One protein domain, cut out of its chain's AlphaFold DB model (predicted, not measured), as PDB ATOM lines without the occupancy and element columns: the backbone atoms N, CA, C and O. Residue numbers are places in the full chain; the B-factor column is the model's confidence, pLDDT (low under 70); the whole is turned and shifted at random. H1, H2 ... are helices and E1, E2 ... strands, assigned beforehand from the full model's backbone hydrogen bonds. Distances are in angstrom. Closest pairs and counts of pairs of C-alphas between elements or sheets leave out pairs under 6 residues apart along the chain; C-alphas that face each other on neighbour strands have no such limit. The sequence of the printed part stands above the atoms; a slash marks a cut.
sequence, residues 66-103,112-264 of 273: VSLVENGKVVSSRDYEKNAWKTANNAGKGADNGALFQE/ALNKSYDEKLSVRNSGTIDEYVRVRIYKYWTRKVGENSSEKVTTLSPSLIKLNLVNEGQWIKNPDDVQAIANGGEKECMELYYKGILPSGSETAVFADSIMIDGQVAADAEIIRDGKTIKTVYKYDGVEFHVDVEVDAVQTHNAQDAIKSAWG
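What this domain is: This is residues 66 to 103 and 112 to 264 of the 273 residues of an uncharacterized protein of Lachnospiraceae bacterium (UniProt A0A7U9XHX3). Two twisted sheets lie partly face to face as a sandwich, one of E3, E2, E1, E4, E10 and E7, the other branched, of E5, E6, E8, E9 and E13; beyond one end, the hairpin of E11 and E12 makes an arm. H3 packs on the branched sheet towards the other end, while H1 only grazes it. The 191 printed residues have 13 named strands and three named helices, in the order E1 to E8, H1, E9, E10, H2, E11 to E13, H3; neighbour strands are antiparallel and the class is mostly strand. The whole is only just compact, close to loose, with a radius of gyration of the C-alphas of 19.5 A, and elongated, spanning 72 by 42 by 27 A.

How they stand to each other: E1, residues 66 to 70, E2, residues 73 to 81, and E3, residues 84 to 89, form a meander, each strand the antiparallel neighbour of the one before; N 68 and O 76 are 2.8 A apart, N 86 and O 79 2.8 A. E4, residues 116 to 125, pairs with E1 over residues 121 to 125, N 124 to O 67 at 2.8 A, and over 116 to 121 with E10, residues 208 to 213, N 117 to O 211 at 2.9 A. E7, residues 161 to 165, is the edge strand beside E10, N 162 to O 212 at 2.8 A. E5, residues 131 to 144, has E6, residues 150 to 152, and E9, residues 189 to 194, on one side, N 143 to O 151 and N 137 to O 190 each at 2.8 A, and E13, residues 239 to 251, on the other, N 134 to O 248 at 2.9 A. E8, residues 171 to 173, neighbours E9, N 172 to O 193 at 2.8 A. The facing parts of this sandwich, two sheets face to face, are 8.0 A centre to centre; the closest C-alphas of E1 and E13 are those of Val 66 and Ala 249, 6.8 A. H3, residues 255 to 263, is on the branched sheet at a height of 9.3 A, along the strands, at 11 degrees to E5 on the local plane. H1, residues 175 to 182, only grazes that sheet with residues 175 to 178. H2, residues 215 to 218, is not on either large sheet. E11, residues 221 to 226, and E12, residues 229 to 234, form a hairpin, N 224 to O 231 at 2.8 A. Every O i to N i+4 pair is within hydrogen-bond range in H1 and H3; H2 is too short for one.

Where its parts are: E1 begins at C-alpha 66, (159.814, 95.052, 124.418). E2 bends by 68 degrees at residue 76. E4 is 28.3 A long, E5 39.5 A with a bend of 52 degrees at residue 141, and E13 39.9 A. H3 ends at C-alpha 263, (163.661, 80.058, 120.706).

The domain as a whole: The C-alphas of Gly 227 and His 253, the two farthest apart, are 72.7 A apart. Residues 104 to 111 are not printed; C-alphas 103 and 112 are 15.0 A apart across the cut. Of the links printed whole, E9 to E10 is long. Residues 225 to 230 stand free. Confidence is under 70 at residues 94, 226, 228 to 230 and 232.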
ATOM      1  N   VAL A  66     160.894  95.233 125.392       90.12
ATOM      2  CA  VAL A  66     159.814  95.052 124.418       90.12
ATOM      3  C   VAL A  66     158.467  95.438 124.990       90.12
ATOM      4  O   VAL A  66     158.142  95.174 126.150       90.12
ATOM      5  N   SER A  67     157.664  96.038 124.121       93.00
ATOM      6  CA  SER A  67     156.313  96.486 124.410       93.00
ATOM      7  C   SER A  67     155.339  95.927 123.380       93.00
ATOM      8  O   SER A  67     155.542  96.083 122.175       93.00
ATOM      9  N   LEU A  68     154.253  95.318 123.847       94.62
ATOM     10  CA  LEU A  68     153.105  94.981 123.014       94.62
ATOM     11  C   LEU A  68     152.241  96.230 122.829       94.62
ATOM     12  O   LEU A  68     151.930  96.937 123.794       94.62
ATOM     13  N   VAL A  69     151.852  96.493 121.587       94.69
ATOM     14  CA  VAL A  69     151.065  97.657 121.189       94.69
ATOM     15  C   VAL A  69     149.753  97.185 120.571       94.69
ATOM     16  O   VAL A  69     149.749  96.377 119.648       94.69
ATOM     17  N   GLU A  70     148.643  97.714 121.076       94.31
ATOM     18  CA  GLU A  70     147.290  97.500 120.568       94.31
ATOM     19  C   GLU A  70     146.707  98.839 120.120       94.31
ATOM     20  O   GLU A  70     146.678  99.808 120.880       94.31
ATOM     21  N   ASN A  71     146.278  98.925 118.860       93.38
ATOM     22  CA  ASN A  71     145.686 100.129 118.269       93.38
ATOM     23  C   ASN A  71     146.529 101.404 118.495       93.38
ATOM     24  O   ASN A  71     146.007 102.508 118.664       93.38
ATOM     25  N   GLY A  72     147.860 101.250 118.499       91.69
ATOM     26  CA  GLY A  72     148.831 102.326 118.719       91.69
ATOM     27  C   GLY A  72     149.117 102.669 120.188       91.69
ATOM     28  O   GLY A  72     149.927 103.561 120.453       91.69
ATOM     29  N   LYS A  73     148.496 101.978 121.149       92.88
ATOM     30  CA  LYS A  73     148.712 102.147 122.594       92.88
ATOM     31  C   LYS A  73     149.509 100.975 123.158       92.88
ATOM     32  O   LYS A  73     149.233  99.827 122.840       92.88
ATOM     33  N   VAL A  74     150.481 101.251 124.025       91.12
ATOM     34  CA  VAL A  74     151.222 100.193 124.729       91.12
ATOM     35  C   VAL A  74     150.305  99.551 125.772       91.12
ATOM     36  O   VAL A  74     149.802 100.247 126.653       91.12
ATOM     37  N   VAL A  75     150.101  98.237 125.672       90.00
ATOM     38  CA  VAL A  75     149.245  97.464 126.594       90.00
ATOM     39  C   VAL A  75     150.048  96.724 127.657       90.00
ATOM     40  O   VAL A  75     149.589  96.570 128.787       90.00
ATOM     41  N   SER A  76     151.262  96.298 127.315       89.06
ATOM     42  CA  SER A  76     152.178  95.608 128.218       89.06
ATOM     43  C   SER A  76     153.613  95.886 127.786       89.06
ATOM     44  O   SER A  76     153.895  95.866 126.588       89.06
ATOM     45  N   SER A  77     154.510  96.140 128.733       87.44
ATOM     46  CA  SER A  77     155.946  96.264 128.484       87.44
ATOM     47  C   SER A  77     156.759  95.508 129.520       87.44
ATOM     48  O   SER A  77     156.342  95.345 130.673       87.44
ATOM     49  N   ARG A  78     157.938  95.053 129.098       86.12
ATOM     50  CA  ARG A  78     158.936  94.437 129.963       86.12
ATOM     51  C   ARG A  78     160.310  94.977 129.595       86.12
ATOM     52  O   ARG A  78     160.900  94.556 128.605       86.12
ATOM     53  N   ASP A  79     160.819  95.859 130.444       83.62
ATOM     54  CA  ASP A  79     162.040  96.620 130.201       83.62
ATOM     55  C   ASP A  79     163.071  96.339 131.299       83.62
ATOM     56  O   ASP A  79     162.743  96.242 132.489       83.62
ATOM     57  N   TYR A  80     164.336  96.165 130.918       79.06
ATOM     58  CA  TYR A  80     165.419  95.967 131.877       79.06
ATOM     59  C   TYR A  80     166.016  97.310 132.312       79.06
ATOM     60  O   TYR A  80     166.839  97.894 131.614       79.06
ATOM     61  N   GLU A  81     165.652  97.791 133.501       78.00
ATOM     62  CA  GLU A  81     166.114  99.078 134.029       78.00
ATOM     63  C   GLU A  81     166.977  98.907 135.286       78.00
ATOM     64  O   GLU A  81     166.561  98.293 136.270       78.00
ATOM     65  N   LYS A  82     168.163  99.534 135.309       70.31
ATOM     66  CA  LYS A  82     169.010  99.698 136.515       70.31
ATOM     67  C   LYS A  82     169.175  98.408 137.342       70.31
ATOM     68  O   LYS A  82     169.060  98.430 138.568       70.31
ATOM     69  N   ASN A  83     169.480  97.301 136.663       74.19
ATOM     70  CA  ASN A  83     169.692  95.956 137.219       74.19
ATOM     71  C   ASN A  83     168.429  95.178 137.635       74.19
ATOM     72  O   ASN A  83     168.543  94.167 138.330       74.19
ATOM     73  N   ALA A  84     167.232  95.600 137.224       79.06
ATOM     74  CA  ALA A  84     165.997  94.871 137.494       79.06
ATOM     75  C   ALA A  84     165.026  94.911 136.308       79.06
ATOM     76  O   ALA A  84     164.927  95.906 135.596       79.06
ATOM     77  N   TRP A  85     164.251  93.840 136.140       80.31
ATOM     78  CA  TRP A  85     163.118  93.840 135.217       80.31
ATOM     79  C   TRP A  85     161.994  94.725 135.762       80.31
ATOM     80  O   TRP A  85     161.591  94.594 136.922       80.31
ATOM     81  N   LYS A  86     161.492  95.618 134.915       83.44
ATOM     82  CA  LYS A  86     160.307  96.436 135.146       83.44
ATOM     83  C   LYS A  86     159.224  95.992 134.178       83.44
ATOM     84  O   LYS A  86     159.453  95.933 132.977       83.44
ATOM     85  N   THR A  87     158.055  95.684 134.723       83.88
ATOM     86  CA  THR A  87     156.871  95.345 133.936       83.88
ATOM     87  C   THR A  87     155.828  96.428 134.154       83.88
ATOM     88  O   THR A  87     155.580  96.827 135.297       83.88
ATOM     89  N   ALA A  88     155.222  96.904 133.073       84.56
ATOM     90  CA  ALA A  88     154.085  97.814 133.106       84.56
ATOM     91  C   ALA A  88     152.959  97.245 132.242       84.56
ATOM     92  O   ALA A  88     153.220  96.615 131.222       84.56
ATOM     93  N   ASN A  89     151.707  97.454 132.645       87.88
ATOM     94  CA  ASN A  89     150.554  97.007 131.874       87.88
ATOM     95  C   ASN A  89     149.338  97.925 132.060       87.88
ATOM     96  O   ASN A  89     149.284  98.747 132.979       87.88
ATOM     97  N   ASN A  90     148.360  97.781 131.167       84.88
ATOM     98  CA  ASN A  90     147.105  98.536 131.161       84.88
ATOM     99  C   ASN A  90     146.005  97.949 132.071       84.88
ATOM    100  O   ASN A  90     144.950  98.564 132.212       84.88
ATOM    101  N   ALA A  91     146.228  96.794 132.710       80.31
ATOM    102  CA  ALA A  91     145.227  96.101 133.527       80.31
ATOM    103  C   ALA A  91     145.145  96.608 134.985       80.31
ATOM    104  O   ALA A  91     144.241  96.228 135.729       80.31
ATOM    105  N   GLY A  92     146.044  97.512 135.389       74.06
ATOM    106  CA  GLY A  92     146.028  98.181 136.693       74.06
ATOM    107  C   GLY A  92     147.044  97.627 137.697       74.06
ATOM    108  O   GLY A  92     147.807  96.704 137.425       74.06
ATOM    109  N   LYS A  93     147.101  98.229 138.895       70.75
ATOM    110  CA  LYS A  93     148.084  97.845 139.926       70.75
ATOM    111  C   LYS A  93     147.811  96.430 140.446       70.75
ATOM    112  O   LYS A  93     146.769  96.201 141.050       70.75
ATOM    113  N   GLY A  94     148.791  95.539 140.295       66.31
ATOM    114  CA  GLY A  94     148.745  94.164 140.807       66.31
ATOM    115  C   GLY A  94     148.281  93.117 139.794       66.31
ATOM    116  O   GLY A  94     148.211  91.950 140.155       66.31
ATOM    117  N   ALA A  95     147.980  93.512 138.553       72.19
ATOM    118  CA  ALA A  95     147.797  92.565 137.462       72.19
ATOM    119  C   ALA A  95     149.162  92.082 136.956       72.19
ATOM    120  O   ALA A  95     150.047  92.903 136.699       72.19
ATOM    121  N   ASP A  96     149.316  90.770 136.785       72.94
ATOM    122  CA  ASP A  96     150.548  90.176 136.255       72.94
ATOM    123  C   ASP A  96     150.682  90.386 134.735       72.94
ATOM    124  O   ASP A  96     151.794  90.498 134.223       72.94
ATOM    125  N   ASN A  97     149.551  90.530 134.028       78.88
ATOM    126  CA  ASN A  97     149.470  90.644 132.569       78.88
ATOM    127  C   ASN A  97     148.642  91.862 132.133       78.88
ATOM    128  O   ASN A  97     147.755  92.315 132.856       78.88
ATOM    129  N   GLY A  98     148.918  92.370 130.928       80.19
ATOM    130  CA  GLY A  98     148.059  93.351 130.259       80.19
ATOM    131  C   GLY A  98     146.765  92.737 129.738       80.19
ATOM    132  O   GLY A  98     146.662  91.525 129.559       80.19
ATOM    133  N   ALA A  99     145.773  93.589 129.508       85.12
ATOM    134  CA  ALA A  99     144.479  93.210 128.968       85.12
ATOM    135  C   ALA A  99     144.372  93.667 127.510       85.12
ATOM    136  O   ALA A  99     144.535  94.852 127.222       85.12
ATOM    137  N   LEU A 100     144.073  92.731 126.614       89.06
ATOM    138  CA  LEU A 100     143.774  93.005 125.209       89.06
ATOM    139  C   LEU A 100     142.275  93.237 125.001       89.06
ATOM    140  O   LEU A 100     141.446  92.840 125.824       89.06
ATOM    141  N   PHE A 101     141.940  93.871 123.883       87.69
ATOM    142  CA  PHE A 101     140.590  94.074 123.360       87.69
ATOM    143  C   PHE A 101     139.667  94.876 124.283       87.69
ATOM    144  O   PHE A 101     138.441  94.819 124.158       87.69
ATOM    145  N   GLN A 102     140.236  95.660 125.204       84.69
ATOM    146  CA  GLN A 102     139.458  96.502 126.120       84.69
ATOM    147  C   GLN A 102     138.636  97.560 125.372       84.69
ATOM    148  O   GLN A 102     137.563  97.950 125.832       84.69
ATOM    149  N   GLU A 103     139.134  98.013 124.219       84.75
ATOM    150  CA  GLU A 103     138.496  99.024 123.368       84.75
ATOM    151  C   GLU A 103     137.849  98.426 122.101       84.75
ATOM    152  O   GLU A 103     137.392  99.177 121.239       84.75
ATOM    153  N   ALA A 112     129.067  90.314 118.597       86.94
ATOM    154  CA  ALA A 112     128.392  89.553 117.559       86.94
ATOM    155  C   ALA A 112     129.336  88.513 116.938       86.94
ATOM    156  O   ALA A 112     130.494  88.817 116.638       86.94
ATOM    157  N   LEU A 113     128.814  87.306 116.710       89.44
ATOM    158  CA  LEU A 113     129.503  86.219 116.009       89.44
ATOM    159  C   LEU A 113     129.597  86.514 114.505       89.44
ATOM    160  O   LEU A 113     128.732  87.191 113.949       89.44
ATOM    161  N   ASN A 114     130.631  85.989 113.844       91.19
ATOM    162  CA  ASN A 114     130.962  86.234 112.432       91.19
ATOM    163  C   ASN A 114     131.156  87.717 112.064       91.19
ATOM    164  O   ASN A 114     131.175  88.072 110.885       91.19
ATOM    165  N   LYS A 115     131.306  88.590 113.062       91.81
ATOM    166  CA  LYS A 115     131.663  89.990 112.868       91.81
ATOM    167  C   LYS A 115     133.161  90.160 113.090       91.81
ATOM    168  O   LYS A 115     133.692  89.681 114.087       91.81
ATOM    169  N   SER A 116     133.811  90.844 112.152       93.06
ATOM    170  CA  SER A 116     135.208  91.253 112.280       93.06
ATOM    171  C   SER A 116     135.287  92.551 113.074       93.06
ATOM    172  O   SER A 116     134.531  93.486 112.785       93.06
ATOM    173  N   TYR A 117     136.183  92.601 114.051       92.50
ATOM    174  CA  TYR A 117     136.536  93.798 114.810       92.50
ATOM    175  C   TYR A 117     137.954  94.199 114.428       92.50
ATOM    176  O   TYR A 117     138.827  93.335 114.365       92.50
ATOM    177  N   ASP A 118     138.156  95.480 114.136       93.50
ATOM    178  CA  ASP A 118     139.470  96.014 113.785       93.50
ATOM    179  C   ASP A 118     140.338  96.051 115.041       93.50
ATOM    180  O   ASP A 118     140.039  96.792 115.974       93.50
ATOM    181  N   GLU A 119     141.405  95.260 115.052       92.62
ATOM    182  CA  GLU A 119     142.305  95.120 116.193       92.62
ATOM    183  C   GLU A 119     143.740  94.987 115.712       92.62
ATOM    184  O   GLU A 119     144.156  93.938 115.221       92.62
ATOM    185  N   LYS A 120     144.499  96.078 115.829       96.25
ATOM    186  CA  LYS A 120     145.867  96.157 115.317       96.25
ATOM    187  C   LYS A 120     146.860  95.858 116.419       96.25
ATOM    188  O   LYS A 120     147.031  96.675 117.320       96.25
ATOM    189  N   LEU A 121     147.558  94.739 116.290       96.69
ATOM    190  CA  LEU A 121     148.613  94.329 117.203       96.69
ATOM    191  C   LEU A 121     149.987  94.442 116.538       96.69
ATOM    192  O   LEU A 121     150.219  93.926 115.441       96.69
ATOM    193  N   SER A 122     150.902  95.114 117.222       97.31
ATOM    194  CA  SER A 122     152.299  95.298 116.827       97.31
ATOM    195  C   SER A 122     153.202  95.220 118.059       97.31
ATOM    196  O   SER A 122     152.754  95.235 119.205       97.31
ATOM    197  N   VAL A 123     154.503  95.107 117.823       97.06
ATOM    198  CA  VAL A 123     155.533  95.147 118.866       97.06
ATOM    199  C   VAL A 123     156.411  96.371 118.678       97.06
ATOM    200  O   VAL A 123     156.839  96.654 117.557       97.06
ATOM    201  N   ARG A 124     156.729  97.048 119.780       96.50
ATOM    202  CA  ARG A 124     157.696  98.141 119.843       96.50
ATOM    203  C   ARG A 124     158.925  97.718 120.638       96.50
ATOM    204  O   ARG A 124     158.793  97.171 121.731       96.50
ATOM    205  N   ASN A 125     160.102  98.021 120.102       94.94
ATOM    206  CA  ASN A 125     161.353  97.932 120.842       94.94
ATOM    207  C   ASN A 125     161.440  99.138 121.788       94.94
ATOM    208  O   ASN A 125     161.650 100.271 121.350       94.94
ATOM    209  N   SER A 126     161.202  98.898 123.075       91.56
ATOM    210  CA  SER A 126     161.342  99.883 124.153       91.56
ATOM    211  C   SER A 126     162.737  99.873 124.788       91.56
ATOM    212  O   SER A 126     163.037 100.735 125.612       91.56
ATOM    213  N   GLY A 127     163.595  98.934 124.381       87.19
ATOM    214  CA  GLY A 127     164.991  98.841 124.772       87.19
ATOM    215  C   GLY A 127     165.880  99.889 124.108       87.19
ATOM    216  O   GLY A 127     165.483 100.641 123.214       87.19
ATOM    217  N   THR A 128     167.135  99.936 124.553       87.44
ATOM    218  CA  THR A 128     168.152 100.882 124.063       87.44
ATOM    219  C   THR A 128     169.051 100.285 122.983       87.44
ATOM    220  O   THR A 128     170.010 100.932 122.562       87.44
ATOM    221  N   ILE A 129     168.809  99.034 122.586       87.50
ATOM    222  CA  ILE A 129     169.573  98.336 121.553       87.50
ATOM    223  C   ILE A 129     168.664  97.743 120.496       87.50
ATOM    224  O   ILE A 129     167.466  97.581 120.691       87.50
ATOM    225  N   ASP A 130     169.273  97.414 119.370       93.31
ATOM    226  CA  ASP A 130     168.632  96.686 118.296       93.31
ATOM    227  C   ASP A 130     168.423  95.217 118.686       93.31
ATOM    228  O   ASP A 130     169.302  94.583 119.286       93.31
ATOM    229  N   GLU A 131     167.264  94.670 118.319       93.25
ATOM    230  CA  GLU A 131     166.790  93.372 118.803       93.25
ATOM    231  C   GLU A 131     166.090  92.570 117.699       93.25
ATOM    232  O   GLU A 131     165.557  93.118 116.735       93.25
ATOM    233  N   TYR A 132     166.067  91.251 117.856       94.12
ATOM    234  CA  TYR A 132     165.180  90.346 117.135       94.12
ATOM    235  C   TYR A 132     163.974  90.034 118.007       94.12
ATOM    236  O   TYR A 132     164.134  89.776 119.199       94.12
ATOM    237  N   VAL A 133     162.786  90.002 117.406       95.50
ATOM    238  CA  VAL A 133     161.520  89.857 118.129       95.50
ATOM    239  C   VAL A 133     160.794  88.581 117.728       95.50
ATOM    240  O   VAL A 133     160.676  88.254 116.544       95.50
ATOM    241  N   ARG A 134     160.241  87.901 118.732       95.88
ATOM    242  CA  ARG A 134     159.278  86.814 118.583       95.88
ATOM    243  C   ARG A 134     157.986  87.169 119.308       95.88
ATOM    244  O   ARG A 134     158.012  87.733 120.397       95.88
ATOM    245  N   VAL A 135     156.865  86.770 118.723       96.19
ATOM    246  CA  VAL A 135     155.540  86.833 119.335       96.19
ATOM    247  C   VAL A 135     154.985  85.419 119.468       96.19
ATOM    248  O   VAL A 135     155.040  84.642 118.517       96.19
ATOM    249  N   ARG A 136     154.430  85.084 120.632       95.31
ATOM    250  CA  ARG A 136     153.647  83.865 120.856       95.31
ATOM    251  C   ARG A 136     152.207  84.243 121.127       95.31
ATOM    252  O   ARG A 136     151.936  85.055 122.003       95.31
ATOM    253  N   ILE A 137     151.294  83.654 120.372       94.62
ATOM    254  CA  ILE A 137     149.866  83.941 120.449       94.62
ATOM    255  C   ILE A 137     149.168  82.692 120.956       94.62
ATOM    256  O   ILE A 137     149.189  81.660 120.287       94.62
ATOM    257  N   TYR A 138     148.525  82.808 122.109       93.31
ATOM    258  CA  TYR A 138     147.715  81.770 122.720       93.31
ATOM    259  C   TYR A 138     146.245  82.089 122.514       93.31
ATOM    260  O   TYR A 138     145.812  83.198 122.798       93.31
ATOM    261  N   LYS A 139     145.462  81.122 122.047       92.31
ATOM    262  CA  LYS A 139     144.010  81.237 121.893       92.31
ATOM    263  C   LYS A 139     143.350  80.076 122.601       92.31
ATOM    264  O   LYS A 139     143.714  78.925 122.364       92.31
ATOM    265  N   TYR A 140     142.391  80.367 123.464       91.19
ATOM    266  CA  TYR A 140     141.675  79.337 124.204       91.19
ATOM    267  C   TYR A 140     140.349  79.860 124.747       91.19
ATOM    268  O   TYR A 140     140.038  81.047 124.681       91.19
ATOM    269  N   TRP A 141     139.564  78.938 125.286       91.75
ATOM    270  CA  TRP A 141     138.246  79.199 125.841       91.75
ATOM    271  C   TRP A 141     138.233  78.867 127.327       91.75
ATOM    272  O   TRP A 141     138.851  77.888 127.754       91.75
ATOM    273  N   THR A 142     137.497  79.642 128.113       91.38
ATOM    274  CA  THR A 142     137.260  79.357 129.528       91.38
ATOM    275  C   THR A 142     135.777  79.454 129.860       91.38
ATOM    276  O   THR A 142     134.975  80.027 129.123       91.38
ATOM    277  N   ARG A 143     135.380  78.841 130.969       89.62
ATOM    278  CA  ARG A 143     134.035  78.954 131.525       89.62
ATOM    279  C   ARG A 143     134.147  79.202 133.017       89.62
ATOM    280  O   ARG A 143     134.903  78.514 133.699       89.62
ATOM    281  N   LYS A 144     133.341  80.128 133.531       88.44
ATOM    282  CA  LYS A 144     133.231  80.361 134.973       88.44
ATOM    283  C   LYS A 144     132.623  79.149 135.671       88.44
ATOM    284  O   LYS A 144     131.556  78.666 135.294       88.44
ATOM    285  N   VAL A 145     133.301  78.689 136.713       84.00
ATOM    286  CA  VAL A 145     132.866  77.621 137.610       84.00
ATOM    287  C   VAL A 145     132.874  78.211 139.016       84.00
ATOM    288  O   VAL A 145     133.923  78.360 139.628       84.00
ATOM    289  N   GLY A 146     131.705  78.610 139.522       80.44
ATOM    290  CA  GLY A 146     131.592  79.341 140.794       80.44
ATOM    291  C   GLY A 146     131.952  80.831 140.688       80.44
ATOM    292  O   GLY A 146     132.082  81.373 139.594       80.44
ATOM    293  N   GLU A 147     132.078  81.511 141.835       76.31
ATOM    294  CA  GLU A 147     132.283  82.972 141.879       76.31
ATOM    295  C   GLU A 147     133.711  83.414 141.511       76.31
ATOM    296  O   GLU A 147     133.874  84.504 140.974       76.31
ATOM    297  N   ASN A 148     134.734  82.588 141.770       77.31
ATOM    298  CA  ASN A 148     136.147  82.993 141.666       77.31
ATOM    299  C   ASN A 148     137.042  82.006 140.897       77.31
ATOM    300  O   ASN A 148     138.265  82.105 140.971       77.31
ATOM    301  N   SER A 149     136.468  81.042 140.176       80.94
ATOM    302  CA  SER A 149     137.245  80.094 139.373       80.94
ATOM    303  C   SER A 149     136.714  80.001 137.955       80.94
ATOM    304  O   SER A 149     135.513  80.101 137.712       80.94
ATOM    305  N   SER A 150     137.634  79.806 137.017       86.50
ATOM    306  CA  SER A 150     137.326  79.534 135.618       86.50
ATOM    307  C   SER A 150     138.090  78.293 135.185       86.50
ATOM    308  O   SER A 150     139.247  78.107 135.557       86.50
ATOM    309  N   GLU A 151     137.435  77.438 134.412       89.38
ATOM    310  CA  GLU A 151     138.012  76.213 133.869       89.38
ATOM    311  C   GLU A 151     138.215  76.351 132.364       89.38
ATOM    312  O   GLU A 151     137.419  76.986 131.669       89.38
ATOM    313  N   LYS A 152     139.281  75.736 131.848       88.94
ATOM    314  CA  LYS A 152     139.588  75.748 130.418       88.94
ATOM    315  C   LYS A 152     138.654  74.802 129.664       88.94
ATOM    316  O   LYS A 152     138.539  73.626 130.005       88.94
ATOM    317  N   VAL A 153     138.017  75.302 128.611       88.00
ATOM    318  CA  VAL A 153     137.095  74.524 127.776       88.00
ATOM    319  C   VAL A 153     137.865  73.942 126.595       88.00
ATOM    320  O   VAL A 153     138.099  74.615 125.600       88.00
ATOM    321  N   THR A 154     138.237  72.666 126.694       86.75
ATOM    322  CA  THR A 154     139.005  71.950 125.654       86.75
ATOM    323  C   THR A 154     138.136  71.315 124.569       86.75
ATOM    324  O   THR A 154     138.649  70.814 123.577       86.75
ATOM    325  N   THR A 155     136.812  71.318 124.746       87.12
ATOM    326  CA  THR A 155     135.863  70.793 123.748       87.12
ATOM    327  C   THR A 155     135.527  71.803 122.653       87.12
ATOM    328  O   THR A 155     134.886  71.430 121.673       87.12
ATOM    329  N   LEU A 156     135.920  73.070 122.825       87.56
ATOM    330  CA  LEU A 156     135.802  74.112 121.812       87.56
ATOM    331  C   LEU A 156     137.136  74.316 121.120       87.56
ATOM    332  O   LEU A 156     138.156  74.537 121.768       87.56
ATOM    333  N   SER A 157     137.085  74.313 119.795       89.56
ATOM    334  CA  SER A 157     138.261  74.537 118.972       89.56
ATOM    335  C   SER A 157     138.808  75.962 119.157       89.56
ATOM    336  O   SER A 157     138.066  76.940 118.990       89.56
ATOM    337  N   PRO A 158     140.117  76.125 119.425       90.94
ATOM    338  CA  PRO A 158     140.796  77.422 119.393       90.94
ATOM    339  C   PRO A 158     140.754  78.103 118.019       90.94
ATOM    340  O   PRO A 158     140.937  79.317 117.916       90.94
ATOM    341  N   SER A 159     140.519  77.340 116.944       90.44
ATOM    342  CA  SER A 159     140.444  77.870 115.576       90.44
ATOM    343  C   SER A 159     139.213  78.756 115.342       90.44
ATOM    344  O   SER A 159     139.235  79.614 114.458       90.44
ATOM    345  N   LEU A 160     138.179  78.610 116.181       91.56
ATOM    346  CA  LEU A 160     136.979  79.452 116.178       91.56
ATOM    347  C   LEU A 160     137.276  80.895 116.613       91.56
ATOM    348  O   LEU A 160     136.502  81.799 116.301       91.56
ATOM    349  N   ILE A 161     138.401  81.124 117.298       92.44
ATOM    350  CA  ILE A 161     138.942  82.456 117.573       92.44
ATOM    351  C   ILE A 161     139.842  82.831 116.391       92.44
ATOM    352  O   ILE A 161     141.007  82.418 116.295       92.44
ATOM    353  N   LYS A 162     139.289  83.587 115.445       94.06
ATOM    354  CA  LYS A 162     139.966  83.994 114.212       94.06
ATOM    355  C   LYS A 162     140.669  85.325 114.423       94.06
ATOM    356  O   LYS A 162     140.065  86.379 114.273       94.06
ATOM    357  N   LEU A 163     141.952  85.260 114.757       94.50
ATOM    358  CA  LEU A 163     142.855  86.405 114.704       94.50
ATOM    359  C   LEU A 163     143.454  86.479 113.292       94.50
ATOM    360  O   LEU A 163     144.112  85.527 112.860       94.50
ATOM    361  N   ASN A 164     143.189  87.561 112.562       95.69
ATOM    362  CA  ASN A 164     143.660  87.724 111.192       95.69
ATOM    363  C   ASN A 164     145.126  88.153 111.186       95.69
ATOM    364  O   ASN A 164     145.439  89.293 111.524       95.69
ATOM    365  N   LEU A 165     146.014  87.233 110.811       95.44
ATOM    366  CA  LEU A 165     147.445  87.500 110.733       95.44
ATOM    367  C   LEU A 165     147.798  88.149 109.393       95.44
ATOM    368  O   LEU A 165     147.413  87.648 108.338       95.44
ATOM    369  N   VAL A 166     148.564  89.235 109.439       96.50
ATOM    370  CA  VAL A 166     148.939  90.032 108.264       96.50
ATOM    371  C   VAL A 166     150.450  90.225 108.176       96.50
ATOM    372  O   VAL A 166     151.200  89.839 109.069       96.50
ATOM    373  N   ASN A 167     150.911  90.821 107.071       95.81
ATOM    374  CA  ASN A 167     152.325  91.101 106.820       95.81
ATOM    375  C   ASN A 167     153.221  89.848 106.875       95.81
ATOM    376  O   ASN A 167     154.330  89.903 107.392       95.81
ATOM    377  N   GLU A 168     152.786  88.733 106.277       90.81
ATOM    378  CA  GLU A 168     153.507  87.441 106.285       90.81
ATOM    379  C   GLU A 168     154.929  87.494 105.680       90.81
ATOM    380  O   GLU A 168     155.742  86.605 105.907       90.81
ATOM    381  N   GLY A 169     155.266  88.546 104.922       91.00
ATOM    382  CA  GLY A 169     156.638  88.789 104.453       91.00
ATOM    383  C   GLY A 169     157.572  89.406 105.507       91.00
ATOM    384  O   GLY A 169     158.792  89.356 105.350       91.00
ATOM    385  N   GLN A 170     157.006  90.008 106.555       95.12
ATOM    386  CA  GLN A 170     157.699  90.608 107.701       95.12
ATOM    387  C   GLN A 170     157.542  89.751 108.961       95.12
ATOM    388  O   GLN A 170     158.415  89.779 109.817       95.12
ATOM    389  N   TRP A 171     156.458  88.982 109.064       96.94
ATOM    390  CA  TRP A 171     156.187  88.061 110.159       96.94
ATOM    391  C   TRP A 171     156.196  86.625 109.658       96.94
ATOM    392  O   TRP A 171     155.274  86.175 108.978       96.94
ATOM    393  N   ILE A 172     157.249  85.901 110.016       95.56
ATOM    394  CA  ILE A 172     157.450  84.513 109.624       95.56
ATOM    395  C   ILE A 172     156.765  83.614 110.651       95.56
ATOM    396  O   ILE A 172     157.112  83.635 111.829       95.56
ATOM    397  N   LYS A 173     155.787  82.821 110.212       94.62
ATOM    398  CA  LYS A 173     155.135  81.810 111.058       94.62
ATOM    399  C   LYS A 173     156.092  80.654 111.324       94.62
ATOM    400  O   LYS A 173     156.839  80.267 110.423       94.62
ATOM    401  N   ASN A 174     156.033  80.061 112.513       92.88
ATOM    402  CA  ASN A 174     156.769  78.831 112.782       92.88
ATOM    403  C   ASN A 174     156.305  77.714 111.816       92.88
ATOM    404  O   ASN A 174     155.114  77.381 111.799       92.88
ATOM    405  N   PRO A 175     157.206  77.121 111.009       90.12
ATOM    406  CA  PRO A 175     156.851  76.054 110.076       90.12
ATOM    407  C   PRO A 175     156.190  74.852 110.749       90.12
ATOM    408  O   PRO A 175     155.293  74.256 110.155       90.12
ATOM    409  N   ASP A 176     156.579  74.527 111.983       88.81
ATOM    410  CA  ASP A 176     155.998  73.411 112.732       88.81
ATOM    411  C   ASP A 176     154.528  73.681 113.078       88.81
ATOM    412  O   ASP A 176     153.692  72.777 113.020       88.81
ATOM    413  N   ASP A 177     154.185  74.937 113.381       88.12
ATOM    414  CA  ASP A 177     152.801  75.351 113.630       88.12
ATOM    415  C   ASP A 177     151.976  75.287 112.343       88.12
ATOM    416  O   ASP A 177     150.866  74.749 112.337       88.12
ATOM    417  N   VAL A 178     152.538  75.778 111.232       87.06
ATOM    418  CA  VAL A 178     151.892  75.729 109.913       87.06
ATOM    419  C   VAL A 178     151.635  74.283 109.489       87.06
ATOM    420  O   VAL A 178     150.532  73.962 109.046       87.06
ATOM    421  N   GLN A 179     152.618  73.395 109.653       87.44
ATOM    422  CA  GLN A 179     152.476  71.977 109.322       87.44
ATOM    423  C   GLN A 179     151.469  71.270 110.229       87.44
ATOM    424  O   GLN A 179     150.647  70.499 109.734       87.44
ATOM    425  N   ALA A 180     151.489  71.537 111.538       85.88
ATOM    426  CA  ALA A 180     150.533  70.946 112.471       85.88
ATOM    427  C   ALA A 180     149.084  71.282 112.086       85.88
ATOM    428  O   ALA A 180     148.232  70.393 112.077       85.88
ATOM    429  N   ILE A 181     148.822  72.534 111.703       85.00
ATOM    430  CA  ILE A 181     147.498  72.981 111.250       85.00
ATOM    431  C   ILE A 181     147.148  72.374 109.886       85.00
ATOM    432  O   ILE A 181     146.035  71.888 109.697       85.00
ATOM    433  N   ALA A 182     148.094  72.345 108.942       85.56
ATOM    434  CA  ALA A 182     147.882  71.747 107.622       85.56
ATOM    435  C   ALA A 182     147.545  70.246 107.696       85.56
ATOM    436  O   ALA A 182     146.767  69.747 106.886       85.56
ATOM    437  N   ASN A 183     148.070  69.542 108.702       85.75
ATOM    438  CA  ASN A 183     147.772  68.134 108.973       85.75
ATOM    439  C   ASN A 183     146.426  67.914 109.695       85.75
ATOM    440  O   ASN A 183     146.147  66.806 110.151       85.75
ATOM    441  N   GLY A 184     145.591  68.952 109.809       76.38
ATOM    442  CA  GLY A 184     144.288  68.893 110.473       76.38
ATOM    443  C   GLY A 184     144.357  68.977 111.999       76.38
ATOM    444  O   GLY A 184     143.369  68.683 112.665       76.38
ATOM    445  N   GLY A 185     145.513  69.346 112.561       77.44
ATOM    446  CA  GLY A 185     145.656  69.613 113.985       77.44
ATOM    447  C   GLY A 185     145.084  70.974 114.383       77.44
ATOM    448  O   GLY A 185     144.974  71.894 113.574       77.44
ATOM    449  N   GLU A 186     144.777  71.122 115.669       76.00
ATOM    450  CA  GLU A 186     144.398  72.398 116.273       76.00
ATOM    451  C   GLU A 186     145.465  72.797 117.289       76.00
ATOM    452  O   GLU A 186     145.801  72.023 118.186       76.00
ATOM    453  N   LYS A 187     146.019  74.003 117.142       81.69
ATOM    454  CA  LYS A 187     146.985  74.556 118.091       81.69
ATOM    455  C   LYS A 187     146.405  75.759 118.811       81.69
ATOM    456  O   LYS A 187     145.841  76.666 118.202       81.69
ATOM    457  N   GLU A 188     146.609  75.763 120.121       84.94
ATOM    458  CA  GLU A 188     146.330  76.910 120.977       84.94
ATOM    459  C   GLU A 188     147.432  77.961 120.872       84.94
ATOM    460  O   GLU A 188     147.126  79.139 120.981       84.94
ATOM    461  N   CYS A 189     148.682  77.548 120.636       90.50
ATOM    462  CA  CYS A 189     149.843  78.430 120.535       90.50
ATOM    463  C   CYS A 189     150.354  78.517 119.092       90.50
ATOM    464  O   CYS A 189     150.518  77.489 118.433       90.50
ATOM    465  N   MET A 190     150.616  79.739 118.635       92.19
ATOM    466  CA  MET A 190     151.258  80.054 117.361       92.19
ATOM    467  C   MET A 190     152.437  80.989 117.614       92.19
ATOM    468  O   MET A 190     152.274  82.008 118.286       92.19
ATOM    469  N   GLU A 191     153.592  80.694 117.027       95.19
ATOM    470  CA  GLU A 191     154.766  81.558 117.109       95.19
ATOM    471  C   GLU A 191     155.010  82.312 115.793       95.19
ATOM    472  O   GLU A 191     154.973  81.740 114.698       95.19
ATOM    473  N   LEU A 192     155.291  83.610 115.913       95.94
ATOM    474  CA  LEU A 192     155.643  84.512 114.821       95.94
ATOM    475  C   LEU A 192     157.012  85.135 115.088       95.94
ATOM    476  O   LEU A 192     157.291  85.594 116.195       95.94
ATOM    477  N   TYR A 193     157.838  85.210 114.056       96.25
ATOM    478  CA  TYR A 193     159.169  85.798 114.108       96.25
ATOM    479  C   TYR A 193     159.218  87.036 113.226       96.25
ATOM    480  O   TYR A 193     158.870  86.965 112.045       96.25
ATOM    481  N   TYR A 194     159.646  88.168 113.781       96.56
ATOM    482  CA  TYR A 194     159.841  89.366 112.976       96.56
ATOM    483  C   TYR A 194     161.092  89.209 112.116       96.56
ATOM    484  O   TYR A 194     162.148  88.801 112.602       96.56
ATOM    485  N   LYS A 195     160.970  89.510 110.828       94.75
ATOM    486  CA  LYS A 195     162.048  89.375 109.861       94.75
ATOM    487  C   LYS A 195     163.022  90.540 109.985       94.75
ATOM    488  O   LYS A 195     162.662  91.689 109.729       94.75
ATOM    489  N   GLY A 196     164.277  90.208 110.250       92.44
ATOM    490  CA  GLY A 196     165.352  91.167 110.402       92.44
ATOM    491  C   GLY A 196     165.360  91.844 111.767       92.44
ATOM    492  O   GLY A 196     164.616  91.510 112.690       92.44
ATOM    493  N   ILE A 197     166.259  92.813 111.874       94.19
ATOM    494  CA  ILE A 197     166.512  93.560 113.097       94.19
ATOM    495  C   ILE A 197     165.410  94.604 113.298       94.19
ATOM    496  O   ILE A 197     165.085  95.352 112.374       94.19
ATOM    497  N   LEU A 198     164.881  94.690 114.518       95.38
ATOM    498  CA  LEU A 198     164.030  95.780 114.972       95.38
ATOM    499  C   LEU A 198     164.892  96.828 115.698       95.38
ATOM    500  O   LEU A 198     165.364  96.557 116.809       95.38
ATOM    501  N   PRO A 199     165.102  98.019 115.107       94.88
ATOM    502  CA  PRO A 199     165.936  99.034 115.732       94.88
ATOM    503  C   PRO A 199     165.343  99.549 117.044       94.88
ATOM    504  O   PRO A 199     164.118  99.581 117.209       94.88
ATOM    505  N   SER A 200     166.201 100.011 117.953       93.75
ATOM    506  CA  SER A 200     165.762 100.649 119.204       93.75
ATOM    507  C   SER A 200     164.746 101.772 118.948       93.75
ATOM    508  O   SER A 200     164.892 102.579 118.023       93.75
ATOM    509  N   GLY A 201     163.671 101.800 119.740       92.69
ATOM    510  CA  GLY A 201     162.586 102.779 119.630       92.69
ATOM    511  C   GLY A 201     161.647 102.586 118.434       92.69
ATOM    512  O   GLY A 201     160.664 103.321 118.315       92.69
ATOM    513  N   SER A 202     161.919 101.621 117.548       95.75
ATOM    514  CA  SER A 202     161.082 101.347 116.377       95.75
ATOM    515  C   SER A 202     159.931 100.402 116.703       95.75
ATOM    516  O   SER A 202     159.957  99.637 117.669       95.75
ATOM    517  N   GLU A 203     158.907 100.444 115.858       96.69
ATOM    518  CA  GLU A 203     157.759  99.549 115.915       96.69
ATOM    519  C   GLU A 203     157.745  98.649 114.679       96.69
ATOM    520  O   GLU A 203     158.068  99.076 113.570       96.69
ATOM    521  N   THR A 204     157.403  97.387 114.891       97.31
ATOM    522  CA  THR A 204     157.223  96.395 113.831       97.31
ATOM    523  C   THR A 204     156.019  96.730 112.951       97.31
ATOM    524  O   THR A 204     155.107  97.465 113.336       97.31
ATOM    525  N   ALA A 205     155.972  96.119 111.766       96.69
ATOM    526  CA  ALA A 205     154.717  96.002 111.036       96.69
ATOM    527  C   ALA A 205     153.664  95.288 111.905       96.69
ATOM    528  O   ALA A 205     153.989  94.398 112.686       96.69
ATOM    529  N   VAL A 206     152.390  95.637 111.736       97.44
ATOM    530  CA  VAL A 206     151.272  94.972 112.424       97.44
ATOM    531  C   VAL A 206     151.293  93.469 112.109       97.44
ATOM    532  O   VAL A 206     151.428  93.106 110.943       97.44
ATOM    533  N   PHE A 207     151.182  92.594 113.107       97.31
ATOM    534  CA  PHE A 207     151.109  91.142 112.879       97.31
ATOM    535  C   PHE A 207     149.674  90.623 112.840       97.31
ATOM    536  O   PHE A 207     149.426  89.597 112.214       97.31
ATOM    537  N   ALA A 208     148.733  91.327 113.470       97.06
ATOM    538  CA  ALA A 208     147.307  91.035 113.398       97.06
ATOM    539  C   ALA A 208     146.503  92.328 113.281       97.06
ATOM    540  O   ALA A 208     146.822  93.279 113.986       97.06
ATOM    541  N   ASP A 209     145.506  92.380 112.397       96.69
ATOM    542  CA  ASP A 209     144.721  93.603 112.145       96.69
ATOM    543  C   ASP A 209     143.238  93.500 112.515       96.69
ATOM    544  O   ASP A 209     142.526  94.508 112.501       96.69
ATOM    545  N   SER A 210     142.767  92.296 112.829       94.81
ATOM    546  CA  SER A 210     141.382  92.055 113.190       94.81
ATOM    547  C   SER A 210     141.187  90.745 113.938       94.81
ATOM    548  O   SER A 210     141.974  89.799 113.824       94.81
ATOM    549  N   ILE A 211     140.095  90.686 114.695       94.88
ATOM    550  CA  ILE A 211     139.627  89.489 115.388       94.88
ATOM    551  C   ILE A 211     138.157  89.218 115.059       94.88
ATOM    552  O   ILE A 211     137.338  90.128 114.933       94.88
ATOM    553  N   MET A 212     137.810  87.944 114.918       94.06
ATOM    554  CA  MET A 212     136.450  87.470 114.702       94.06
ATOM    555  C   MET A 212     136.227  86.183 115.490       94.06
ATOM    556  O   MET A 212     137.083  85.302 115.524       94.06
ATOM    557  N   ILE A 213     135.041  86.041 116.072       93.12
ATOM    558  CA  ILE A 213     134.597  84.769 116.640       93.12
ATOM    559  C   ILE A 213     133.676  84.075 115.643       93.12
ATOM    560  O   ILE A 213     132.659  84.644 115.240       93.12
ATOM    561  N   ASP A 214     134.032  82.859 115.235       91.94
ATOM    562  CA  ASP A 214     133.250  82.079 114.279       91.94
ATOM    563  C   ASP A 214     131.904  81.646 114.883       91.94
ATOM    564  O   ASP A 214     131.829  81.115 115.992       91.94
ATOM    565  N   GLY A 215     130.823  81.858 114.132       87.69
ATOM    566  CA  GLY A 215     129.462  81.506 114.527       87.69
ATOM    567  C   GLY A 215     129.216  80.012 114.722       87.69
ATOM    568  O   GLY A 215     128.217  79.656 115.344       87.69
ATOM    569  N   GLN A 216     130.125  79.141 114.272       88.25
ATOM    570  CA  GLN A 216     130.085  77.711 114.585       88.25
ATOM    571  C   GLN A 216     130.092  77.425 116.093       88.25
ATOM    572  O   GLN A 216     129.542  76.405 116.506       88.25
ATOM    573  N   VAL A 217     130.593  78.343 116.930       85.56
ATOM    574  CA  VAL A 217     130.476  78.237 118.400       85.56
ATOM    575  C   VAL A 217     129.019  78.096 118.871       85.56
ATOM    576  O   VAL A 217     128.747  77.470 119.892       85.56
ATOM    577  N   ALA A 218     128.068  78.643 118.108       82.94
ATOM    578  CA  ALA A 218     126.641  78.624 118.404       82.94
ATOM    579  C   ALA A 218     125.858  77.577 117.587       82.94
ATOM    580  O   ALA A 218     124.628  77.566 117.646       82.94
ATOM    581  N   ALA A 219     126.536  76.712 116.820       80.56
ATOM    582  CA  ALA A 219     125.879  75.706 115.981       80.56
ATOM    583  C   ALA A 219     125.173  74.617 116.810       80.56
ATOM    584  O   ALA A 219     124.080  74.179 116.451       80.56
ATOM    585  N   ASP A 220     125.763  74.234 117.945       71.81
ATOM    586  CA  ASP A 220     125.180  73.285 118.894       71.81
ATOM    587  C   ASP A 220     124.173  74.004 119.810       71.81
ATOM    588  O   ASP A 220     124.472  74.358 120.957       71.81
ATOM    589  N   ALA A 221     122.974  74.247 119.278       73.44
ATOM    590  CA  ALA A 221     121.863  74.847 120.006       73.44
ATOM    591  C   ALA A 221     120.686  73.873 120.128       73.44
ATOM    592  O   ALA A 221     120.194  73.333 119.136       73.44
ATOM    593  N   GLU A 222     120.195  73.686 121.348       74.19
ATOM    594  CA  GLU A 222     118.986  72.919 121.613       74.19
ATOM    595  C   GLU A 222     117.778  73.857 121.681       74.19
ATOM    596  O   GLU A 222     117.779  74.861 122.397       74.19
ATOM    597  N   ILE A 223     116.725  73.532 120.928       73.75
ATOM    598  CA  ILE A 223     115.474  74.291 120.942       73.75
ATOM    599  C   ILE A 223     114.489  73.577 121.862       73.75
ATOM    600  O   ILE A 223     113.846  72.602 121.474       73.75
ATOM    601  N   ILE A 224     114.324  74.108 123.068       76.56
ATOM    602  CA  ILE A 224     113.338  73.640 124.038       76.56
ATOM    603  C   ILE A 224     112.050  74.437 123.822       76.56
ATOM    604  O   ILE A 224     112.014  75.661 123.975       76.56
ATOM    605  N   ARG A 225     110.971  73.745 123.446       75.25
ATOM    606  CA  ARG A 225     109.635  74.343 123.317       75.25
ATOM    607  C   ARG A 225     108.832  74.056 124.577       75.25
ATOM    608  O   ARG A 225     108.427  72.920 124.796       75.25
ATOM    609  N   ASP A 226     108.581  75.095 125.366       67.50
ATOM    610  CA  ASP A 226     107.748  75.023 126.565       67.50
ATOM    611  C   ASP A 226     106.501  75.901 126.375       67.50
ATOM    612  O   ASP A 226     106.530  77.131 126.506       67.50
ATOM    613  N   GLY A 227     105.400  75.272 125.959       75.94
ATOM    614  CA  GLY A 227     104.130  75.949 125.694       75.94
ATOM    615  C   GLY A 227     104.237  77.054 124.631       75.94
ATOM    616  O   GLY A 227     104.398  76.770 123.446       75.94
ATOM    617  N   LYS A 228     104.102  78.324 125.050       68.75
ATOM    618  CA  LYS A 228     104.206  79.521 124.182       68.75
ATOM    619  C   LYS A 228     105.629  80.086 124.070       68.75
ATOM    620  O   LYS A 228     105.836  81.027 123.306       68.75
ATOM    621  N   THR A 229     106.592  79.544 124.811       51.44
ATOM    622  CA  THR A 229     107.963  80.057 124.868       51.44
ATOM    623  C   THR A 229     108.901  79.109 124.129       51.44
ATOM    624  O   THR A 229     108.978  77.920 124.436       51.44
ATOM    625  N   ILE A 230     109.635  79.640 123.151       69.31
ATOM    626  CA  ILE A 230     110.724  78.929 122.476       69.31
ATOM    627  C   ILE A 230     112.022  79.369 123.155       69.31
ATOM    628  O   ILE A 230     112.397  80.536 123.063       69.31
ATOM    629  N   LYS A 231     112.681  78.452 123.866       71.75
ATOM    630  CA  LYS A 231     114.007  78.666 124.454       71.75
ATOM    631  C   LYS A 231     115.050  78.014 123.555       71.75
ATOM    632  O   LYS A 231     114.991  76.813 123.327       71.75
ATOM    633  N   THR A 232     116.012  78.798 123.086       69.38
ATOM    634  CA  THR A 232     117.212  78.278 122.426       69.38
ATOM    635  C   THR A 232     118.333  78.261 123.456       69.38
ATOM    636  O   THR A 232     118.713  79.315 123.961       69.38
ATOM    637  N   VAL A 233     118.817  77.075 123.806       71.44
ATOM    638  CA  VAL A 233     119.918  76.876 124.751       71.44
ATOM    639  C   VAL A 233     121.162  76.520 123.951       71.44
ATOM    640  O   VAL A 233     121.198  75.491 123.283       71.44
ATOM    641  N   TYR A 234     122.180  77.372 124.006       74.19
ATOM    642  CA  TYR A 234     123.464  77.100 123.366       74.19
ATOM    643  C   TYR A 234     124.327  76.243 124.292       74.19
ATOM    644  O   TYR A 234     124.490  76.557 125.471       74.19
ATOM    645  N   LYS A 235     124.932  75.180 123.758       76.94
ATOM    646  CA  LYS A 235     125.830  74.282 124.508       76.94
ATOM    647  C   LYS A 235     126.991  75.022 125.186       76.94
ATOM    648  O   LYS A 235     127.438  74.658 126.280       76.94
ATOM    649  N   TYR A 236     127.452  76.086 124.541       79.94
ATOM    650  CA  TYR A 236     128.572  76.915 124.971       79.94
ATOM    651  C   TYR A 236     128.136  78.290 125.485       79.94
ATOM    652  O   TYR A 236     128.908  79.243 125.442       79.94
ATOM    653  N   ASP A 237     126.912  78.393 126.009       77.69
ATOM    654  CA  ASP A 237     126.488  79.600 126.715       77.69
ATOM    655  C   ASP A 237     127.399  79.872 127.932       77.69
ATOM    656  O   ASP A 237     127.876  78.939 128.597       77.69
ATOM    657  N   GLY A 238     127.687  81.153 128.179       79.31
ATOM    658  CA  GLY A 238     128.567  81.621 129.259       79.31
ATOM    659  C   GLY A 238     130.063  81.294 129.118       79.31
ATOM    660  O   GLY A 238     130.786  81.379 130.109       79.31
ATOM    661  N   VAL A 239     130.529  80.883 127.934       86.94
ATOM    662  CA  VAL A 239     131.962  80.681 127.654       86.94
ATOM    663  C   VAL A 239     132.618  82.014 127.274       86.94
ATOM    664  O   VAL A 239     132.042  82.816 126.538       86.94
ATOM    665  N   GLU A 240     133.835  82.234 127.761       87.88
ATOM    666  CA  GLU A 240     134.671  83.400 127.481       87.88
ATOM    667  C   GLU A 240     135.838  82.984 126.566       87.88
ATOM    668  O   GLU A 240     136.416  81.905 126.722       87.88
ATOM    669  N   PHE A 241     136.163  83.814 125.574       89.69
ATOM    670  CA  PHE A 241     137.339  83.607 124.727       89.69
ATOM    671  C   PHE A 241     138.530  84.368 125.305       89.69
ATOM    672  O   PHE A 241     138.368  85.449 125.865       89.69
ATOM    673  N   HIS A 242     139.725  83.818 125.126       90.12
ATOM    674  CA  HIS A 242     140.976  84.429 125.547       90.12
ATOM    675  C   HIS A 242     141.969  84.430 124.393       90.12
ATOM    676  O   HIS A 242     142.108  83.432 123.676       90.12
ATOM    677  N   VAL A 243     142.662  85.558 124.243       91.94
ATOM    678  CA  VAL A 243     143.869  85.663 123.430       91.94
ATOM    679  C   VAL A 243     144.950  86.266 124.306       91.94
ATOM    680  O   VAL A 243     144.823  87.416 124.715       91.94
ATOM    681  N   ASP A 244     146.005  85.499 124.555       92.44
ATOM    682  CA  ASP A 244     147.176  85.987 125.274       92.44
ATOM    683  C   ASP A 244     148.333  86.116 124.287       92.44
ATOM    684  O   ASP A 244     148.531  85.261 123.421       92.44
ATOM    685  N   VAL A 245     149.090  87.202 124.401       93.56
ATOM    686  CA  VAL A 245     150.226  87.477 123.524       93.56
ATOM    687  C   VAL A 245     151.468  87.687 124.374       93.56
ATOM    688  O   VAL A 245     151.538  88.626 125.165       93.56
ATOM    689  N   GLU A 246     152.460  86.824 124.182       93.25
ATOM    690  CA  GLU A 246     153.783  86.964 124.781       93.25
ATOM    691  C   GLU A 246     154.756  87.506 123.739       93.25
ATOM    692  O   GLU A 246     154.763  87.071 122.585       93.25
ATOM    693  N   VAL A 247     155.587  88.459 124.149       92.88
ATOM    694  CA  VAL A 247     156.603  89.067 123.293       92.88
ATOM    695  C   VAL A 247     157.964  88.815 123.914       92.88
ATOM    696  O   VAL A 247     158.196  89.160 125.071       92.88
ATOM    697  N   ASP A 248     158.863  88.246 123.120       90.88
ATOM    698  CA  ASP A 248     160.244  87.989 123.500       90.88
ATOM    699  C   ASP A 248     161.191  88.721 122.559       90.88
ATOM    700  O   ASP A 248     160.938  88.827 121.356       90.88
ATOM    701  N   ALA A 249     162.330  89.146 123.099       90.25
ATOM    702  CA  ALA A 249     163.408  89.719 122.315       90.25
ATOM    703  C   ALA A 249     164.767  89.105 122.628       90.25
ATOM    704  O   ALA A 249     165.043  88.650 123.741       90.25
ATOM    705  N   VAL A 250     165.623  89.119 121.611       90.12
ATOM    706  CA  VAL A 250     167.016  88.692 121.678       90.12
ATOM    707  C   VAL A 250     167.881  89.779 121.052       90.12
ATOM    708  O   VAL A 250     167.580  90.289 119.979       90.12
ATOM    709  N   GLN A 251     168.981  90.129 121.709       85.56
ATOM    710  CA  GLN A 251     169.954  91.087 121.180       85.56
ATOM    711  C   GLN A 251     170.572  90.632 119.840       85.56
ATOM    712  O   GLN A 251     170.610  89.447 119.511       85.56
ATOM    713  N   THR A 252     171.145  91.569 119.089       86.56
ATOM    714  CA  THR A 252     171.726  91.301 117.758       86.56
ATOM    715  C   THR A 252     173.104  90.627 117.764       86.56
ATOM    716  O   THR A 252     173.517  90.055 116.753       86.56
ATOM    717  N   HIS A 253     173.836  90.651 118.880       84.62
ATOM    718  CA  HIS A 253     175.158  90.027 118.962       84.62
ATOM    719  C   HIS A 253     175.057  88.502 119.102       84.62
ATOM    720  O   HIS A 253     174.376  88.006 120.001       84.62
ATOM    721  N   ASN A 254     175.770  87.760 118.247       85.38
ATOM    722  CA  ASN A 254     175.643  86.302 118.103       85.38
ATOM    723  C   ASN A 254     174.184  85.856 117.882       85.38
ATOM    724  O   ASN A 254     173.746  84.849 118.439       85.38
ATOM    725  N   ALA A 255     173.434  86.612 117.068       86.31
ATOM    726  CA  ALA A 255     171.994  86.437 116.880       86.31
ATOM    727  C   ALA A 255     171.579  85.003 116.530       86.31
ATOM    728  O   ALA A 255     170.610  84.508 117.093       86.31
ATOM    729  N   GLN A 256     172.316  84.310 115.654       89.75
ATOM    730  CA  GLN A 256     171.975  82.938 115.266       89.75
ATOM    731  C   GLN A 256     171.977  81.982 116.468       89.75
ATOM    732  O   GLN A 256     171.000  81.265 116.685       89.75
ATOM    733  N   ASP A 257     173.039  82.005 117.274       88.62
ATOM    734  CA  ASP A 257     173.158  81.154 118.462       88.62
ATOM    735  C   ASP A 257     172.197  81.591 119.568       88.62
ATOM    736  O   ASP A 257     171.599  80.752 120.241       88.62
ATOM    737  N   ALA A 258     172.010  82.900 119.741       87.56
ATOM    738  CA  ALA A 258     171.113  83.447 120.750       87.56
ATOM    739  C   ALA A 258     169.646  83.094 120.450       87.56
ATOM    740  O   ALA A 258     168.939  82.620 121.339       87.56
ATOM    741  N   ILE A 259     169.210  83.220 119.190       90.50
ATOM    742  CA  ILE A 259     167.885  82.789 118.726       90.50
ATOM    743  C   ILE A 259     167.732  81.275 118.875       90.50
ATOM    744  O   ILE A 259     166.738  80.809 119.427       90.50
ATOM    745  N   LYS A 260     168.728  80.486 118.462       91.12
ATOM    746  CA  LYS A 260     168.674  79.031 118.620       91.12
ATOM    747  C   LYS A 260     168.577  78.614 120.087       91.12
ATOM    748  O   LYS A 260     167.828  77.700 120.413       91.12
ATOM    749  N   SER A 261     169.290  79.297 120.980       89.56
ATOM    750  CA  SER A 261     169.256  79.027 122.419       89.56
ATOM    751  C   SER A 261     167.955  79.479 123.085       89.56
ATOM    752  O   SER A 261     167.486  78.797 123.992       89.56
ATOM    753  N   ALA A 262     167.400  80.628 122.695       88.50
ATOM    754  CA  ALA A 262     166.214  81.203 123.332       88.50
ATOM    755  C   ALA A 262     164.906  80.642 122.757       88.50
ATOM    756  O   ALA A 262     163.931  80.443 123.483       88.50
ATOM    757  N   TRP A 263     164.872  80.411 121.445       92.31
ATOM    758  CA  TRP A 263     163.661  80.058 120.706       92.31
ATOM    759  C   TRP A 263     163.683  78.633 120.157       92.31
ATOM    760  O   TRP A 263     162.632  78.123 119.791       92.31
ATOM    761  N   GLY A 264     164.843  77.970 120.127       89.69
ATOM    762  CA  GLY A 264     164.961  76.597 119.628       89.69
ATOM    763  C   GLY A 264     164.905  76.474 118.105       89.69
ATOM    764  O   GLY A 264     164.830  75.358 117.599       89.69
TER     765      GLY A 264